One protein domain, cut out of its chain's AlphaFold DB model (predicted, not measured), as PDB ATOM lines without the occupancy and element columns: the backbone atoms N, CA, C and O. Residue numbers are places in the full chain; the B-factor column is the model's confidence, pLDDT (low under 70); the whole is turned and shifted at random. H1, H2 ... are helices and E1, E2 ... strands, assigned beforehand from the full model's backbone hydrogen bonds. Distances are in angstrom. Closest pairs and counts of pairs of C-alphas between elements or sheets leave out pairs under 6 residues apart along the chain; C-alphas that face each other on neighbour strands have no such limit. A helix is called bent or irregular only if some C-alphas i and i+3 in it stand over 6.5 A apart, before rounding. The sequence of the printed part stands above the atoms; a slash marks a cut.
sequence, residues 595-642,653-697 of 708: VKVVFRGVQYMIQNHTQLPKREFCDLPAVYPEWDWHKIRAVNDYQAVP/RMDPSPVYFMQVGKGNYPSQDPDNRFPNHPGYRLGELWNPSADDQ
ATOM      1  N   VAL A 595      58.612  24.591  72.500       94.25
ATOM      2  CA  VAL A 595      59.064  24.912  71.142       94.25
ATOM      3  C   VAL A 595      59.556  26.359  71.089       94.25
ATOM      4  O   VAL A 595      58.917  27.268  71.610       94.25
ATOM      5  N   LYS A 596      60.706  26.570  70.436       95.62
ATOM      6  CA  LYS A 596      61.175  27.903  70.044       95.62
ATOM      7  C   LYS A 596      60.433  28.344  68.787       95.62
ATOM      8  O   LYS A 596      60.576  27.677  67.767       95.62
ATOM      9  N   VAL A 597      59.713  29.454  68.865       95.62
ATOM     10  CA  VAL A 597      58.974  30.081  67.766       95.62
ATOM     11  C   VAL A 597      59.580  31.462  67.519       95.62
ATOM     12  O   VAL A 597      59.773  32.221  68.467       95.62
ATOM     13  N   VAL A 598      59.914  31.782  66.267       93.81
ATOM     14  CA  VAL A 598      60.416  33.113  65.890       93.81
ATOM     15  C   VAL A 598      59.229  33.970  65.468       93.81
ATOM     16  O   VAL A 598      58.471  33.569  64.590       93.81
ATOM     17  N   PHE A 599      59.070  35.145  66.071       93.19
ATOM     18  CA  PHE A 599      58.059  36.122  65.674       93.19
ATOM     19  C   PHE A 599      58.662  37.525  65.739       93.19
ATOM     20  O   PHE A 599      59.158  37.924  66.793       93.19
ATOM     21  N   ARG A 600      58.640  38.255  64.613       89.75
ATOM     22  CA  ARG A 600      59.282  39.579  64.453       89.75
ATOM     23  C   ARG A 600      60.730  39.593  64.974       89.75
ATOM     24  O   ARG A 600      61.053  40.299  65.921       89.75
ATOM     25  N   GLY A 601      61.567  38.700  64.440       89.38
ATOM     26  CA  GLY A 601      62.965  38.516  64.861       89.38
ATOM     27  C   GLY A 601      63.170  37.811  66.213       89.38
ATOM     28  O   GLY A 601      64.170  37.130  66.398       89.38
ATOM     29  N   VAL A 602      62.221  37.868  67.152       91.75
ATOM     30  CA  VAL A 602      62.434  37.392  68.532       91.75
ATOM     31  C   VAL A 602      62.065  35.910  68.720       91.75
ATOM     32  O   VAL A 602      60.998  35.456  68.308       91.75
ATOM     33  N   GLN A 603      62.937  35.143  69.395       93.12
ATOM     34  CA  GLN A 603      62.735  33.717  69.726       93.12
ATOM     35  C   GLN A 603      61.927  33.496  71.019       93.12
ATOM     36  O   GLN A 603      62.503  33.373  72.103       93.12
ATOM     37  N   TYR A 604      60.610  33.337  70.910       95.25
ATOM     38  CA  TYR A 604      59.726  32.985  72.028       95.25
ATOM     39  C   TYR A 604      59.746  31.480  72.336       95.25
ATOM     40  O   TYR A 604      59.818  30.638  71.442       95.25
ATOM     41  N   MET A 605      59.650  31.121  73.616       96.44
ATOM     42  CA  MET A 605      59.577  29.744  74.107       96.44
ATOM     43  C   MET A 605      58.136  29.388  74.496       96.44
ATOM     44  O   MET A 605      57.680  29.740  75.583       96.44
ATOM     45  N   ILE A 606      57.428  28.680  73.619       96.00
ATOM     46  CA  ILE A 606      55.988  28.408  73.735       96.00
ATOM     47  C   ILE A 606      55.743  26.922  74.028       96.00
ATOM     48  O   ILE A 606      56.412  26.048  73.478       96.00
ATOM     49  N   GLN A 607      54.781  26.613  74.897       95.06
ATOM     50  CA  GLN A 607      54.356  25.236  75.178       95.06
ATOM     51  C   GLN A 607      53.461  24.705  74.045       95.06
ATOM     52  O   GLN A 607      52.365  25.207  73.819       95.06
ATOM     53  N   ASN A 608      53.917  23.682  73.329       94.19
ATOM     54  CA  ASN A 608      53.164  22.978  72.299       94.19
ATOM     55  C   ASN A 608      52.369  21.818  72.919       94.19
ATOM     56  O   ASN A 608      52.921  20.747  73.180       94.19
ATOM     57  N   HIS A 609      51.063  22.008  73.100       91.31
ATOM     58  CA  HIS A 609      50.124  20.938  73.452       91.31
ATOM     59  C   HIS A 609      49.290  20.466  72.246       91.31
ATOM     60  O   HIS A 609      48.322  19.733  72.420       91.31
ATOM     61  N   THR A 610      49.654  20.866  71.022       87.25
ATOM     62  CA  THR A 610      48.880  20.578  69.798       87.25
ATOM     63  C   THR A 610      49.142  19.202  69.182       87.25
ATOM     64  O   THR A 610      48.500  18.821  68.210       87.25
ATOM     65  N   GLN A 611      50.139  18.473  69.692       84.62
ATOM     66  CA  GLN A 611      50.734  17.283  69.059       84.62
ATOM     67  C   GLN A 611      51.376  17.531  67.677       84.62
ATOM     68  O   GLN A 611      51.989  16.607  67.141       84.62
ATOM     69  N   LEU A 612      51.321  18.753  67.125       86.88
ATOM     70  CA  LEU A 612      52.011  19.099  65.882       86.88
ATOM     71  C   LEU A 612      53.524  18.873  66.032       86.88
ATOM     72  O   LEU A 612      54.106  19.256  67.059       86.88
ATOM     73  N   PRO A 613      54.198  18.306  65.014       91.50
ATOM     74  CA  PRO A 613      55.651  18.272  64.948       91.50
ATOM     75  C   PRO A 613      56.243  19.670  65.142       91.50
ATOM     76  O   PRO A 613      55.702  20.661  64.657       91.50
ATOM     77  N   LYS A 614      57.410  19.751  65.795       91.75
ATOM     78  CA  LYS A 614      58.087  21.028  66.091       91.75
ATOM     79  C   LYS A 614      58.198  21.957  64.873       91.75
ATOM     80  O   LYS A 614      58.105  23.162  65.047       91.75
ATOM     81  N   ARG A 615      58.406  21.399  63.674       92.00
ATOM     82  CA  ARG A 615      58.479  22.151  62.414       92.00
ATOM     83  C   ARG A 615      57.155  22.854  62.100       92.00
ATOM     84  O   ARG A 615      57.144  24.071  62.054       92.00
ATOM     85  N   GLU A 616      56.067  22.095  61.987       92.62
ATOM     86  CA  GLU A 616      54.721  22.612  61.687       92.62
ATOM     87  C   GLU A 616      54.236  23.604  62.758       92.62
ATOM     88  O   GLU A 616      53.585  24.597  62.455       92.62
ATOM     89  N   PHE A 617      54.618  23.389  64.022       94.75
ATOM     90  CA  PHE A 617      54.322  24.330  65.104       94.75
ATOM     91  C   PHE A 617      55.031  25.688  64.943       94.75
ATOM     92  O   PHE A 617      54.488  26.714  65.347       94.75
ATOM     93  N   CYS A 618      56.237  25.714  64.368       95.38
ATOM     94  CA  CYS A 618      56.953  26.962  64.092       95.38
ATOM     95  C   CYS A 618      56.319  27.781  62.960       95.38
ATOM     96  O   CYS A 618      56.589  28.976  62.891       95.38
ATOM     97  N   ASP A 619      55.487  27.168  62.111       94.88
ATOM     98  CA  ASP A 619      54.822  27.836  60.986       94.88
ATOM     99  C   ASP A 619      53.532  28.571  61.425       94.88
ATOM    100  O   ASP A 619      53.041  29.454  60.720       94.88
ATOM    101  N   LEU A 620      53.001  28.270  62.621       94.56
ATOM    102  CA  LEU A 620      51.757  28.854  63.145       94.56
ATOM    103  C   LEU A 620      51.699  30.398  63.168       94.56
ATOM    104  O   LEU A 620      50.619  30.913  62.887       94.56
ATOM    105  N   PRO A 621      52.777  31.170  63.432       96.12
ATOM    106  CA  PRO A 621      52.703  32.634  63.394       96.12
ATOM    107  C   PRO A 621      52.456  33.228  62.007       96.12
ATOM    108  O   PRO A 621      51.980  34.355  61.916       96.12
ATOM    109  N   ALA A 622      52.770  32.488  60.940       90.75
ATOM    110  CA  ALA A 622      52.430  32.881  59.575       90.75
ATOM    111  C   ALA A 622      50.978  32.515  59.217       90.75
ATOM    112  O   ALA A 622      50.364  33.191  58.396       90.75
ATOM    113  N   VAL A 623      50.428  31.461  59.832       91.94
ATOM    114  CA  VAL A 623      49.041  31.007  59.617       91.94
ATOM    115  C   VAL A 623      48.038  31.838  60.423       91.94
ATOM    116  O   VAL A 623      46.960  32.134  59.917       91.94
ATOM    117  N   TYR A 624      48.408  32.235  61.645       92.94
ATOM    118  CA  TYR A 624      47.576  32.995  62.581       92.94
ATOM    119  C   TYR A 624      48.279  34.301  63.017       92.94
ATOM    120  O   TYR A 624      48.719  34.432  64.171       92.94
ATOM    121  N   PRO A 625      48.469  35.270  62.097       92.69
ATOM    122  CA  PRO A 625      49.149  36.537  62.380       92.69
ATOM    123  C   PRO A 625      48.358  37.460  63.323       92.69
ATOM    124  O   PRO A 625      48.929  38.395  63.884       92.69
ATOM    125  N   GLU A 626      47.060  37.212  63.510       91.31
ATOM    126  CA  GLU A 626      46.175  37.954  64.410       91.31
ATOM    127  C   GLU A 626      46.346  37.582  65.893       91.31
ATOM    128  O   GLU A 626      45.836  38.287  66.768       91.31
ATOM    129  N   TRP A 627      47.060  36.493  66.203       95.56
ATOM    130  CA  TRP A 627      47.342  36.114  67.587       95.56
ATOM    131  C   TRP A 627      48.453  36.965  68.192       95.56
ATOM    132  O   TRP A 627      49.449  37.306  67.555       95.56
ATOM    133  N   ASP A 628      48.333  37.241  69.488       93.94
ATOM    134  CA  ASP A 628      49.288  38.091  70.185       93.94
ATOM    135  C   ASP A 628      50.520  37.297  70.662       93.94
ATOM    136  O   ASP A 628      50.698  37.034  71.855       93.94
ATOM    137  N   TRP A 629      51.351  36.854  69.709       94.00
ATOM    138  CA  TRP A 629      52.424  35.861  69.891       94.00
ATOM    139  C   TRP A 629      53.370  36.131  71.065       94.00
ATOM    140  O   TRP A 629      53.737  35.197  71.781       94.00
ATOM    141  N   HIS A 630      53.694  37.398  71.345       94.19
ATOM    142  CA  HIS A 630      54.553  37.747  72.482       94.19
ATOM    143  C   HIS A 630      53.919  37.430  73.848       94.19
ATOM    144  O   HIS A 630      54.638  37.182  74.816       94.19
ATOM    145  N   LYS A 631      52.584  37.361  73.930       94.75
ATOM    146  CA  LYS A 631      51.825  37.003  75.138       94.75
ATOM    147  C   LYS A 631      51.478  35.511  75.235       94.75
ATOM    148  O   LYS A 631      50.891  35.103  76.240       94.75
ATOM    149  N   ILE A 632      51.787  34.692  74.225       95.69
ATOM    150  CA  ILE A 632      51.415  33.268  74.204       95.69
ATOM    151  C   ILE A 632      52.327  32.456  75.129       95.69
ATOM    152  O   ILE A 632      53.538  32.359  74.926       95.69
ATOM    153  N   ARG A 633      51.723  31.806  76.125       95.50
ATOM    154  CA  ARG A 633      52.367  30.819  77.000       95.50
ATOM    155  C   ARG A 633      52.379  29.431  76.360       95.50
ATOM    156  O   ARG A 633      53.394  28.737  76.405       95.50
ATOM    157  N   ALA A 634      51.242  29.021  75.809       95.88
ATOM    158  CA  ALA A 634      51.039  27.712  75.201       95.88
ATOM    159  C   ALA A 634      50.140  27.824  73.969       95.88
ATOM    160  O   ALA A 634      49.354  28.759  73.874       95.88
ATOM    161  N   VAL A 635      50.194  26.847  73.075       94.75
ATOM    162  CA  VAL A 635      49.136  26.609  72.090       94.75
ATOM    163  C   VAL A 635      48.591  25.213  72.358       94.75
ATOM    164  O   VAL A 635      49.350  24.238  72.406       94.75
ATOM    165  N   ASN A 636      47.285  25.133  72.574       92.31
ATOM    166  CA  ASN A 636      46.556  23.887  72.762       92.31
ATOM    167  C   ASN A 636      45.923  23.471  71.437       92.31
ATOM    168  O   ASN A 636      45.466  24.326  70.689       92.31
ATOM    169  N   ASP A 637      45.851  22.172  71.169       86.88
ATOM    170  CA  ASP A 637      44.869  21.648  70.218       86.88
ATOM    171  C   ASP A 637      43.580  21.406  70.999       86.88
ATOM    172  O   ASP A 637      43.526  20.524  71.865       86.88
ATOM    173  N   TYR A 638      42.559  22.219  70.737       67.19
ATOM    174  CA  TYR A 638      41.217  21.832  71.132       67.19
ATOM    175  C   TYR A 638      40.705  20.886  70.063       67.19
ATOM    176  O   TYR A 638      40.570  21.259  68.899       67.19
ATOM    177  N   GLN A 639      40.336  19.677  70.485       56.81
ATOM    178  CA  GLN A 639      39.464  18.849  69.671       56.81
ATOM    179  C   GLN A 639      38.135  19.589  69.530       56.81
ATOM    180  O   GLN A 639      37.232  19.426  70.350       56.81
ATOM    181  N   ALA A 640      38.017  20.371  68.459       44.59
ATOM    182  CA  ALA A 640      36.755  20.667  67.822       44.59
ATOM    183  C   ALA A 640      36.191  19.321  67.362       44.59
ATOM    184  O   ALA A 640      36.408  18.874  66.238       44.59
ATOM    185  N   VAL A 641      35.544  18.616  68.291       41.31
ATOM    186  CA  VAL A 641      34.661  17.504  67.980       41.31
ATOM    187  C   VAL A 641      33.452  18.161  67.326       41.31
ATOM    188  O   VAL A 641      32.719  18.856  68.028       41.31
ATOM    189  N   PRO A 642      33.211  17.983  66.014       43.09
ATOM    190  CA  PRO A 642      31.886  18.248  65.491       43.09
ATOM    191  C   PRO A 642      31.002  17.238  66.218       43.09
ATOM    192  O   PRO A 642      31.231  16.032  66.109       43.09
ATOM    193  N   ARG A 653      40.028  17.599  62.409       51.03
ATOM    194  CA  ARG A 653      40.617  18.910  62.152       51.03
ATOM    195  C   ARG A 653      40.993  19.496  63.508       51.03
ATOM    196  O   ARG A 653      40.165  20.091  64.181       51.03
ATOM    197  N   MET A 654      42.219  19.186  63.909       65.94
ATOM    198  CA  MET A 654      42.893  19.756  65.072       65.94
ATOM    199  C   MET A 654      43.048  21.257  64.785       65.94
ATOM    200  O   MET A 654      43.690  21.591  63.785       65.94
ATOM    201  N   ASP A 655      42.418  22.137  65.566       82.44
ATOM    202  CA  ASP A 655      42.526  23.590  65.369       82.44
ATOM    203  C   ASP A 655      43.333  24.183  66.534       82.44
ATOM    204  O   ASP A 655      42.861  24.200  67.680       82.44
ATOM    205  N   PRO A 656      44.597  24.582  66.300       91.69
ATOM    206  CA  PRO A 656      45.442  25.124  67.350       91.69
ATOM    207  C   PRO A 656      44.839  26.425  67.891       91.69
ATOM    208  O   PRO A 656      44.317  27.249  67.151       91.69
ATOM    209  N   SER A 657      44.920  26.631  69.202       91.88
ATOM    210  CA  SER A 657      44.401  27.825  69.874       91.88
ATOM    211  C   SER A 657      45.376  28.342  70.935       91.88
ATOM    212  O   SER A 657      45.915  27.548  71.720       91.88
ATOM    213  N   PRO A 658      45.597  29.663  71.016       95.56
ATOM    214  CA  PRO A 658      46.584  30.255  71.903       95.56
ATOM    215  C   PRO A 658      46.075  30.341  73.346       95.56
ATOM    216  O   PRO A 658      44.937  30.717  73.622       95.56
ATOM    217  N   VAL A 659      46.966  30.058  74.290       92.88
ATOM    218  CA  VAL A 659      46.786  30.290  75.724       92.88
ATOM    219  C   VAL A 659      47.761  31.379  76.144       92.88
ATOM    220  O   VAL A 659      48.979  31.181  76.149       92.88
ATOM    221  N   TYR A 660      47.220  32.534  76.506       93.75
ATOM    222  CA  TYR A 660      47.997  33.704  76.903       93.75
ATOM    223  C   TYR A 660      48.395  33.665  78.387       93.75
ATOM    224  O   TYR A 660      47.771  32.979  79.202       93.75
ATOM    225  N   PHE A 661      49.424  34.422  78.768       89.19
ATOM    226  CA  PHE A 661      49.704  34.685  80.184       89.19
ATOM    227  C   PHE A 661      48.552  35.473  80.837       89.19
ATOM    228  O   PHE A 661      47.977  36.374  80.226       89.19
ATOM    229  N   MET A 662      48.202  35.136  82.084       81.25
ATOM    230  CA  MET A 662      47.057  35.743  82.773       81.25
ATOM    231  C   MET A 662      47.276  37.229  83.066       81.25
ATOM    232  O   MET A 662      48.248  37.616  83.716       81.25
ATOM    233  N   GLN A 663      46.308  38.045  82.654       82.19
ATOM    234  CA  GLN A 663      46.167  39.426  83.100       82.19
ATOM    235  C   GLN A 663      45.420  39.449  84.440       82.19
ATOM    236  O   GLN A 663      44.342  38.860  84.550       82.19
ATOM    237  N   VAL A 664      45.960  40.141  85.442       65.06
ATOM    238  CA  VAL A 664      45.326  40.305  86.759       65.06
ATOM    239  C   VAL A 664      45.040  41.788  86.974       65.06
ATOM    240  O   VAL A 664      45.928  42.590  87.246       65.06
ATOM    241  N   GLY A 665      43.767  42.157  86.824       72.44
ATOM    242  CA  GLY A 665      43.322  43.551  86.841       72.44
ATOM    243  C   GLY A 665      43.434  44.243  85.477       72.44
ATOM    244  O   GLY A 665      43.471  43.604  84.426       72.44
ATOM    245  N   LYS A 666      43.424  45.581  85.475       59.78
ATOM    246  CA  LYS A 666      43.515  46.390  84.247       59.78
ATOM    247  C   LYS A 666      44.981  46.615  83.880       59.78
ATOM    248  O   LYS A 666      45.670  47.344  84.582       59.78
ATOM    249  N   GLY A 667      45.439  46.017  82.782       67.25
ATOM    250  CA  GLY A 667      46.772  46.256  82.215       67.25
ATOM    251  C   GLY A 667      47.914  45.473  82.867       67.25
ATOM    252  O   GLY A 667      48.893  45.199  82.191       67.25
ATOM    253  N   ASN A 668      47.776  45.053  84.126       68.50
ATOM    254  CA  ASN A 668      48.855  44.387  84.851       68.50
ATOM    255  C   ASN A 668      48.884  42.872  84.571       68.50
ATOM    256  O   ASN A 668      47.878  42.177  84.744       68.50
ATOM    257  N   TYR A 669      50.038  42.347  84.169       83.56
ATOM    258  CA  TYR A 669      50.293  40.911  84.073       83.56
ATOM    259  C   TYR A 669      51.340  40.553  85.137       83.56
ATOM    260  O   TYR A 669      52.499  40.928  84.975       83.56
ATOM    261  N   PRO A 670      51.006  39.797  86.202       84.38
ATOM    262  CA  PRO A 670      51.967  39.453  87.264       84.38
ATOM    263  C   PRO A 670      53.185  38.654  86.778       84.38
ATOM    264  O   PRO A 670      54.176  38.508  87.488       84.38
ATOM    265  N   SER A 671      53.088  38.093  85.572       85.94
ATOM    266  CA  SER A 671      54.152  37.380  84.879       85.94
ATOM    267  C   SER A 671      55.042  38.265  84.002       85.94
ATOM    268  O   SER A 671      55.950  37.715  83.392       85.94
ATOM    269  N   GLN A 672      54.780  39.567  83.856       92.38
ATOM    270  CA  GLN A 672      55.693  40.470  83.144       92.38
ATOM    271  C   GLN A 672      56.889  40.852  84.025       92.38
ATOM    272  O   GLN A 672      56.792  40.899  85.252       92.38
ATOM    273  N   ASP A 673      58.034  41.104  83.392       91.25
ATOM    274  CA  ASP A 673      59.159  41.795  84.021       91.25
ATOM    275  C   ASP A 673      58.996  43.331  83.887       91.25
ATOM    276  O   ASP A 673      58.055  43.786  83.228       91.25
ATOM    277  N   PRO A 674      59.862  44.152  84.516       91.44
ATOM    278  CA  PRO A 674      59.770  45.616  84.432       91.44
ATOM    279  C   PRO A 674      59.822  46.183  83.005       91.44
ATOM    280  O   PRO A 674      59.330  47.281  82.771       91.44
ATOM    281  N   ASP A 675      60.358  45.416  82.052       90.75
ATOM    282  CA  ASP A 675      60.479  45.771  80.636       90.75
ATOM    283  C   ASP A 675      59.275  45.271  79.806       90.75
ATOM    284  O   ASP A 675      59.319  45.236  78.576       90.75
ATOM    285  N   ASN A 676      58.180  44.875  80.469       91.38
ATOM    286  CA  ASN A 676      56.949  44.318  79.889       91.38
ATOM    287  C   ASN A 676      57.121  42.970  79.158       91.38
ATOM    288  O   ASN A 676      56.208  42.526  78.449       91.38
ATOM    289  N   ARG A 677      58.247  42.271  79.340       93.06
ATOM    290  CA  ARG A 677      58.530  40.982  78.691       93.06
ATOM    291  C   ARG A 677      57.877  39.847  79.479       93.06
ATOM    292  O   ARG A 677      57.822  39.877  80.705       93.06
ATOM    293  N   PHE A 678      57.388  38.827  78.779       94.75
ATOM    294  CA  PHE A 678      56.712  37.662  79.366       94.75
ATOM    295  C   PHE A 678      57.671  36.470  79.562       94.75
ATOM    296  O   PHE A 678      58.721  36.438  78.929       94.75
ATOM    297  N   PRO A 679      57.336  35.435  80.363       95.38
ATOM    298  CA  PRO A 679      58.239  34.312  80.663       95.38
ATOM    299  C   PRO A 679      58.633  33.422  79.472       95.38
ATOM    300  O   PRO A 679      59.527  32.585  79.598       95.38
ATOM    301  N   ASN A 680      57.953  33.570  78.333       94.44
ATOM    302  CA  ASN A 680      58.308  32.971  77.044       94.44
ATOM    303  C   ASN A 680      59.424  33.753  76.312       94.44
ATOM    304  O   ASN A 680      60.094  33.179  75.457       94.44
ATOM    305  N   HIS A 681      59.621  35.038  76.613       95.62
ATOM    306  CA  HIS A 681      60.556  35.933  75.935       95.62
ATOM    307  C   HIS A 681      62.008  35.633  76.361       95.62
ATOM    308  O   HIS A 681      62.264  35.427  77.551       95.62
ATOM    309  N   PRO A 682      62.992  35.644  75.442       93.06
ATOM    310  CA  PRO A 682      64.362  35.220  75.750       93.06
ATOM    311  C   PRO A 682      65.070  36.155  76.743       93.06
ATOM    312  O   PRO A 682      65.908  35.701  77.517       93.06
ATOM    313  N   GLY A 683      64.692  37.437  76.762       92.75
ATOM    314  CA  GLY A 683      65.180  38.447  77.706       92.75
ATOM    315  C   GLY A 683      64.489  38.517  79.070       92.75
ATOM    316  O   GLY A 683      64.822  39.396  79.858       92.75
ATOM    317  N   TYR A 684      63.507  37.658  79.363       93.94
ATOM    318  CA  TYR A 684      62.686  37.782  80.573       93.94
ATOM    319  C   TYR A 684      63.514  37.796  81.869       93.94
ATOM    320  O   TYR A 684      64.235  36.840  82.168       93.94
ATOM    321  N   ARG A 685      63.367  38.869  82.660       90.12
ATOM    322  CA  ARG A 685      64.104  39.164  83.908       90.12
ATOM    323  C   ARG A 685      65.626  39.292  83.765       90.12
ATOM    324  O   ARG A 685      66.318  39.306  84.779       90.12
ATOM    325  N   LEU A 686      66.153  39.424  82.547       88.25
ATOM    326  CA  LEU A 686      67.569  39.739  82.326       88.25
ATOM    327  C   LEU A 686      67.845  41.255  82.359       88.25
ATOM    328  O   LEU A 686      69.003  41.657  82.439       88.25
ATOM    329  N   GLY A 687      66.805  42.096  82.341       87.88
ATOM    330  CA  GLY A 687      66.943  43.554  82.358       87.88
ATOM    331  C   GLY A 687      67.707  44.049  81.130       87.88
ATOM    332  O   GLY A 687      67.478  43.569  80.015       87.88
ATOM    333  N   GLU A 688      68.659  44.949  81.369       86.12
ATOM    334  CA  GLU A 688      69.608  45.485  80.380       86.12
ATOM    335  C   GLU A 688      70.624  44.443  79.868       86.12
ATOM    336  O   GLU A 688      71.251  44.654  78.834       86.12
ATOM    337  N   LEU A 689      70.794  43.298  80.549       84.75
ATOM    338  CA  LEU A 689      71.747  42.255  80.130       84.75
ATOM    339  C   LEU A 689      71.261  41.454  78.913       84.75
ATOM    340  O   LEU A 689      72.041  40.703  78.321       84.75
ATOM    341  N   TRP A 690      69.984  41.576  78.537       87.62
ATOM    342  CA  TRP A 690      69.491  41.024  77.280       87.62
ATOM    343  C   TRP A 690      69.666  42.036  76.155       87.62
ATOM    344  O   TRP A 690      68.863  42.952  75.995       87.62
ATOM    345  N   ASN A 691      70.697  41.811  75.347       83.44
ATOM    346  CA  ASN A 691      70.860  42.472  74.064       83.44
ATOM    347  C   ASN A 691      70.247  41.557  72.983       83.44
ATOM    348  O   ASN A 691      70.667  40.395  72.907       83.44
ATOM    349  N   PRO A 692      69.266  42.006  72.174       75.00
ATOM    350  CA  PRO A 692      68.827  41.240  71.011       75.00
ATOM    351  C   PRO A 692      70.012  41.028  70.066       75.00
ATOM    352  O   PRO A 692      70.854  41.920  69.908       75.00
ATOM    353  N   SER A 693      70.090  39.847  69.454       71.56
ATOM    354  CA  SER A 693      71.156  39.504  68.506       71.56
ATOM    355  C   SER A 693      71.181  40.537  67.377       71.56
ATOM    356  O   SER A 693      70.127  41.046  66.996       71.56
ATOM    357  N   ALA A 694      72.342  40.811  66.773       64.94
ATOM    358  CA  ALA A 694      72.388  41.656  65.572       64.94
ATOM    359  C   ALA A 694      71.476  41.104  64.449       64.94
ATOM    360  O   ALA A 694      70.860  41.870  63.715       64.94
ATOM    361  N   ASP A 695      71.315  39.777  64.396       57.12
ATOM    362  CA  ASP A 695      70.385  39.080  63.499       57.12
ATOM    363  C   ASP A 695      68.898  39.325  63.837       57.12
ATOM    364  O   ASP A 695      68.057  39.309  62.940       57.12
ATOM    365  N   ASP A 696      68.560  39.590  65.107       58.62
ATOM    366  CA  ASP A 696      67.180  39.841  65.552       58.62
ATOM    367  C   ASP A 696      66.731  41.283  65.216       58.62
ATOM    368  O   ASP A 696      65.537  41.539  65.074       58.62
ATOM    369  N   GLN A 697      67.676  42.228  65.071       56.56
ATOM    370  CA  GLN A 697      67.395  43.655  64.822       56.56
ATOM    371  C   GLN A 697      67.064  43.984  63.354       56.56
ATOM    372  O   GLN A 697      66.437  45.005  63.086       56.56
TER     373      GLN A 697
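AT A GLANCE: This is residues 595 to 642 and 653 to 697 of the 708 residues of an uncharacterized protein of Melanomma pulvis-pyrius CBS 109.77 (UniProt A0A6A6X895). A small, strongly twisted sheet curls like part of a barrel, with the short helix H1 packed beside its edge strand E1; after E4 a long stretch without a named element, residues 661 to 693, leads to the little helix H2. The printed part has 93 residues, under half of them in named elements, in the order E1 E2 H1 E3 E4 H2. The mixed sheet runs E1 E2 E3 E4, and the class is mixed, helices and strands. The whole is compact, with a radius of gyration of the C-alphas of 14.3 A, and flat, spanning 48 by 36 by 19 A.

IN THESE COORDINATES: Find C-alpha 595 at (59.064, 24.912, 71.142), where E1, residues 595 to 599, begins. E2, 602 to 609, runs 21.1 A. H1, 614 to 623, runs 14.9 A and is irregular: C-alphas 618 and 621 are 7.1 A apart. E3 is 632 to 638, 15.6 A; E4 is 655 to 660, 16.3 A. H2, 694 to 697, ends at C-alpha 697, (67.395, 43.655, 64.822).

HOW THE PARTS SIT: E1 and E2 form an antiparallel hairpin, N 597 to O 604 at 2.8 A. E2 pairs in staggered fashion, by 607 to 609 with parallel E3, N 609 to O 635 at 2.9 A. E3 and E4 are antiparallel, N 636 to O 657 at 2.9 A. E2, H1 and E3 form a strand-helix-strand unit, two parallel neighbour strands with a helix between, its crossover left-handed. H1 is on the sheet, forming two layers, helix and sheet, at a height of 6.0 A, only just over none of the strands, with 2 of its C-alphas on E2; its closest C-alphas to E1 are Cys 618 and Val 597, 5.2 A. In H1, 2 of 6 O i to N i+4 pairs and 5 of 7 O i to N i+3 pairs are within hydrogen-bond range; H2 is too short for an i+4 pair. H2 only grazes the sheet.

THE WHOLE: The farthest C-alphas, Pro 642 and Glu 688, are 48.9 A apart. Residues 643 to 652 are not printed; the gap is 9.4 A. E4 to H2 is a long link. Confidence is under 70 at 638 to 642, 653 to 654, 664, 666 to 668 and 694 to 697.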